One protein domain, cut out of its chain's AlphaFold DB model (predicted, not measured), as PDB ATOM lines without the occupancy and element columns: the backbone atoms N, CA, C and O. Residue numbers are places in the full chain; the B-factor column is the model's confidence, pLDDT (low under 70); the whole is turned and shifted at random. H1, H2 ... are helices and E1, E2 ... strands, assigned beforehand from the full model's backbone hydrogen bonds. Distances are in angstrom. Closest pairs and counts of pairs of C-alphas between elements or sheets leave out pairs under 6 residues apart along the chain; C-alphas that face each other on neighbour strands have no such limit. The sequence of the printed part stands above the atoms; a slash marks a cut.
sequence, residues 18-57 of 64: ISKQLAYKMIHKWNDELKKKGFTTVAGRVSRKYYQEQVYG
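AT A GLANCE: This is residues 18 to 57 of the 64 residues of an uncharacterized protein of Sarcina sp. DSM 11001 (UniProt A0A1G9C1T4). One long helix, H1, makes the long axis; the chain then folds back along it in residues 37 to 44, and E1 and the short helix H2 lead away from near its middle, roughly like a T. The 40 printed residues hold, in chain order, H1, E1 and H2, mostly helix. The whole is compact, with a radius of gyration of the C-alphas of 9.8 A, and only just flat, spanning 29 by 22 by 12 A.

HOW THE PARTS SIT: H1, residues 20 to 36, and E1, residues 45 to 47, come closest at the C-alphas of Ile 27 and Val 46, 6.0 A apart. E1 pairs with no named strand. H2, residues 48 to 56, and E1 meet only through their tight link. H1 and H2 are close but not clearly touching; their closest C-alphas, of Trp 30 and Tyr 51, are 7.9 A apart. Their lines are only just about perpendicular, at 72 degrees. In H1 and H2 every O i to N i+4 pair is within hydrogen-bond range.

IN THESE COORDINATES: H1 runs 24.5 A from C-alpha 20 at (145.327, 193.947, 165.699). E1 spans 7.1 A. H2 spans 11.6 A, ending at C-alpha 56, (162.114, 190.499, 156.249).

THE WHOLE: The C-alphas farthest apart, of Ser 19 and Gly 38, are 28.9 A apart. The printed part has no cut. The link from H1 to E1 is short. Residue 57 has pLDDT under 70.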
ATOM      1  N   ILE A  18     151.459 197.541 163.867       93.75
ATOM      2  CA  ILE A  18     150.194 197.576 163.114       93.75
ATOM      3  C   ILE A  18     148.976 197.337 164.012       93.75
ATOM      4  O   ILE A  18     149.078 196.886 165.151       93.75
ATOM      5  N   SER A  19     147.775 197.595 163.485       95.94
ATOM      6  CA  SER A  19     146.540 197.291 164.211       95.94
ATOM      7  C   SER A  19     146.322 195.779 164.361       95.94
ATOM      8  O   SER A  19     146.629 194.996 163.457       95.94
ATOM      9  N   LYS A  20     145.697 195.359 165.474       93.69
ATOM     10  CA  LYS A  20     145.327 193.947 165.699       93.69
ATOM     11  C   LYS A  20     144.499 193.385 164.537       93.69
ATOM     12  O   LYS A  20     144.736 192.266 164.098       93.69
ATOM     13  N   GLN A  21     143.561 194.171 164.000       94.69
ATOM     14  CA  GLN A  21     142.739 193.759 162.856       94.69
ATOM     15  C   GLN A  21     143.583 193.455 161.612       94.69
ATOM     16  O   GLN A  21     143.312 192.474 160.918       94.69
ATOM     17  N   LEU A  22     144.611 194.262 161.333       93.88
ATOM     18  CA  LEU A  22     145.508 194.016 160.207       93.88
ATOM     19  C   LEU A  22     146.352 192.756 160.436       93.88
ATOM     20  O   LEU A  22     146.437 191.920 159.540       93.88
ATOM     21  N   ALA A  23     146.873 192.562 161.648       94.06
ATOM     22  CA  ALA A  23     147.617 191.356 162.006       94.06
ATOM     23  C   ALA A  23     146.781 190.073 161.825       94.06
ATOM     24  O   ALA A  23     147.259 189.101 161.239       94.06
ATOM     25  N   TYR A  24     145.506 190.078 162.235       94.75
ATOM     26  CA  TYR A  24     144.593 188.957 161.979       94.75
ATOM     27  C   TYR A  24     144.398 188.702 160.480       94.75
ATOM     28  O   TYR A  24     144.489 187.552 160.050       94.75
ATOM     29  N   LYS A  25     144.179 189.748 159.668       94.19
ATOM     30  CA  LYS A  25     144.041 189.607 158.206       94.19
ATOM     31  C   LYS A  25     145.287 188.985 157.570       94.19
ATOM     32  O   LYS A  25     145.157 188.100 156.726       94.19
ATOM     33  N   MET A  26     146.479 189.408 157.995       93.44
ATOM     34  CA  MET A  26     147.748 188.870 157.496       93.44
ATOM     35  C   MET A  26     147.914 187.393 157.861       93.44
ATOM     36  O   MET A  26     148.151 186.570 156.980       93.44
ATOM     37  N   ILE A  27     147.684 187.028 159.127       93.38
ATOM     38  CA  ILE A  27     147.754 185.630 159.581       93.38
ATOM     39  C   ILE A  27     146.740 184.746 158.851       93.38
ATOM     40  O   ILE A  27     147.064 183.616 158.493       93.38
ATOM     41  N   HIS A  28     145.524 185.238 158.605       94.12
ATOM     42  CA  HIS A  28     144.531 184.503 157.825       94.12
ATOM     43  C   HIS A  28     145.013 184.220 156.402       94.12
ATOM     44  O   HIS A  28     144.921 183.076 155.958       94.12
ATOM     45  N   LYS A  29     145.571 185.227 155.720       93.56
ATOM     46  CA  LYS A  29     146.130 185.065 154.373       93.56
ATOM     47  C   LYS A  29     147.279 184.053 154.362       93.56
ATOM     48  O   LYS A  29     147.258 183.121 153.569       93.56
ATOM     49  N   TRP A  30     148.229 184.183 155.283       93.44
ATOM     50  CA  TRP A  30     149.375 183.278 155.375       93.44
ATOM     51  C   TRP A  30     148.984 181.842 155.711       93.44
ATOM     52  O   TRP A  30     149.539 180.901 155.152       93.44
ATOM     53  N   ASN A  31     148.005 181.650 156.595       93.31
ATOM     54  CA  ASN A  31     147.479 180.320 156.874       93.31
ATOM     55  C   ASN A  31     146.772 179.720 155.648       93.31
ATOM     56  O   ASN A  31     146.871 178.521 155.418       93.31
ATOM     57  N   ASP A  32     146.089 180.517 154.829       94.38
ATOM     58  CA  ASP A  32     145.514 180.022 153.572       94.38
ATOM     59  C   ASP A  32     146.605 179.570 152.582       94.38
ATOM     60  O   ASP A  32     146.520 178.487 152.002       94.38
ATOM     61  N   GLU A  33     147.687 180.344 152.456       92.50
ATOM     62  CA  GLU A  33     148.843 179.996 151.619       92.50
ATOM     63  C   GLU A  33     149.569 178.741 152.113       92.50
ATOM     64  O   GLU A  33     149.910 177.860 151.321       92.50
ATOM     65  N   LEU A  34     149.775 178.621 153.424       91.50
ATOM     66  CA  LEU A  34     150.384 177.444 154.038       91.50
ATOM     67  C   LEU A  34     149.509 176.196 153.862       91.50
ATOM     68  O   LEU A  34     150.039 175.141 153.515       91.50
ATOM     69  N   LYS A  35     148.180 176.314 154.002       93.06
ATOM     70  CA  LYS A  35     147.243 175.217 153.701       93.06
ATOM     71  C   LYS A  35     147.343 174.770 152.248       93.06
ATOM     72  O   LYS A  35     147.404 173.573 151.988       93.06
ATOM     73  N   LYS A  36     147.405 175.716 151.303       94.44
ATOM     74  CA  LYS A  36     147.571 175.421 149.867       94.44
ATOM     75  C   LYS A  36     148.879 174.692 149.564       94.44
ATOM     76  O   LYS A  36     148.916 173.862 148.666       94.44
ATOM     77  N   LYS A  37     149.932 174.967 150.333       92.12
ATOM     78  CA  LYS A  37     151.222 174.264 150.258       92.12
ATOM     79  C   LYS A  37     151.230 172.902 150.974       92.12
ATOM     80  O   LYS A  37     152.258 172.237 150.972       92.12
ATOM     81  N   GLY A  38     150.118 172.488 151.586       93.44
ATOM     82  CA  GLY A  38     149.997 171.216 152.307       93.44
ATOM     83  C   GLY A  38     150.468 171.257 153.764       93.44
ATOM     84  O   GLY A  38     150.551 170.211 154.404       93.44
ATOM     85  N   PHE A  39     150.764 172.437 154.318       91.19
ATOM     86  CA  PHE A  39     151.146 172.570 155.725       91.19
ATOM     87  C   PHE A  39     149.929 172.629 156.646       91.19
ATOM     88  O   PHE A  39     148.867 173.158 156.310       91.19
ATOM     89  N   THR A  40     150.115 172.154 157.876       89.50
ATOM     90  CA  THR A  40     149.144 172.352 158.950       89.50
ATOM     91  C   THR A  40     149.228 173.778 159.487       89.50
ATOM     92  O   THR A  40     150.300 174.275 159.827       89.50
ATOM     93  N   THR A  41     148.076 174.429 159.610       92.06
ATOM     94  CA  THR A  41     147.962 175.816 160.076       92.06
ATOM     95  C   THR A  41     146.972 175.928 161.217       92.06
ATOM     96  O   THR A  41     146.004 175.167 161.252       92.06
ATOM     97  N   VAL A  42     147.141 176.922 162.087       88.88
ATOM     98  CA  VAL A  42     146.231 177.140 163.216       88.88
ATOM     99  C   VAL A  42     145.694 178.563 163.201       88.88
ATOM    100  O   VAL A  42     146.457 179.517 163.130       88.88
ATOM    101  N   ALA A  43     144.374 178.719 163.308       88.06
ATOM    102  CA  ALA A  43     143.744 180.036 163.340       88.06
ATOM    103  C   ALA A  43     144.318 180.922 164.465       88.06
ATOM    104  O   ALA A  43     144.609 180.448 165.564       88.06
ATOM    105  N   GLY A  44     144.499 182.214 164.172       88.00
ATOM    106  CA  GLY A  44     145.013 183.210 165.122       88.00
ATOM    107  C   GLY A  44     146.531 183.203 165.347       88.00
ATOM    108  O   GLY A  44     147.037 184.080 166.051       88.00
ATOM    109  N   ARG A  45     147.267 182.260 164.744       91.56
ATOM    110  CA  ARG A  45     148.732 182.188 164.802       91.56
ATOM    111  C   ARG A  45     149.344 181.721 163.482       91.56
ATOM    112  O   ARG A  45     148.672 181.092 162.673       91.56
ATOM    113  N   VAL A  46     150.620 182.017 163.273       92.62
ATOM    114  CA  VAL A  46     151.397 181.578 162.099       92.62
ATOM    115  C   VAL A  46     152.797 181.166 162.542       92.62
ATOM    116  O   VAL A  46     153.254 181.595 163.600       92.62
ATOM    117  N   SER A  47     153.473 180.316 161.769       90.50
ATOM    118  CA  SER A  47     154.872 179.966 162.043       90.50
ATOM    119  C   SER A  47     155.744 181.223 162.048       90.50
ATOM    120  O   SER A  47     155.680 182.025 161.111       90.50
ATOM    121  N   ARG A  48     156.566 181.385 163.093       88.62
ATOM    122  CA  ARG A  48     157.458 182.538 163.241       88.62
ATOM    123  C   ARG A  48     158.456 182.618 162.090       88.62
ATOM    124  O   ARG A  48     158.635 183.675 161.500       88.62
ATOM    125  N   LYS A  49     159.005 181.470 161.700       86.75
ATOM    126  CA  LYS A  49     159.894 181.358 160.541       86.75
ATOM    127  C   LYS A  49     159.215 181.850 159.259       86.75
ATOM    128  O   LYS A  49     159.762 182.690 158.560       86.75
ATOM    129  N   TYR A  50     157.981 181.401 159.013       88.69
ATOM    130  CA  TYR A  50     157.259 181.755 157.794       88.69
ATOM    131  C   TYR A  50     156.992 183.258 157.678       88.69
ATOM    132  O   TYR A  50     157.234 183.832 156.620       88.69
ATOM    133  N   TYR A  51     156.521 183.926 158.741       86.50
ATOM    134  CA  TYR A  51     156.311 185.374 158.634       86.50
ATOM    135  C   TYR A  51     157.636 186.132 158.525       86.50
ATOM    136  O   TYR A  51     157.683 187.123 157.807       86.50
ATOM    137  N   GLN A  52     158.702 185.693 159.204       86.75
ATOM    138  CA  GLN A  52     160.007 186.350 159.110       86.75
ATOM    139  C   GLN A  52     160.552 186.287 157.683       86.75
ATOM    140  O   GLN A  52     161.027 187.298 157.167       86.75
ATOM    141  N   GLU A  53     160.395 185.144 157.013       87.81
ATOM    142  CA  GLU A  53     160.698 184.994 155.589       87.81
ATOM    143  C   GLU A  53     159.839 185.930 154.723       87.81
ATOM    144  O   GLU A  53     160.356 186.558 153.804       87.81
ATOM    145  N   GLN A  54     158.541 186.067 155.020       85.19
ATOM    146  CA  GLN A  54     157.637 186.932 154.248       85.19
ATOM    147  C   GLN A  54     157.873 188.434 154.459       85.19
ATOM    148  O   GLN A  54     157.725 189.205 153.516       85.19
ATOM    149  N   VAL A  55     158.187 188.863 155.683       81.75
ATOM    150  CA  VAL A  55     158.301 190.284 156.049       81.75
ATOM    151  C   VAL A  55     159.716 190.806 155.842       81.75
ATOM    152  O   VAL A  55     159.893 191.892 155.299       81.75
ATOM    153  N   TYR A  56     160.724 190.048 156.269       79.44
ATOM    154  CA  TYR A  56     162.114 190.499 156.249       79.44
ATOM    155  C   TYR A  56     162.905 189.932 155.073       79.44
ATOM    156  O   TYR A  56     164.073 190.275 154.912       79.44
ATOM    157  N   GLY A  57     162.312 189.041 154.267       68.62
ATOM    158  CA  GLY A  57     163.033 188.364 153.189       68.62
ATOM    159  C   GLY A  57     164.211 187.532 153.698       68.62
ATOM    160  O   GLY A  57     165.081 187.167 152.909       68.62
TER     161      GLY A  57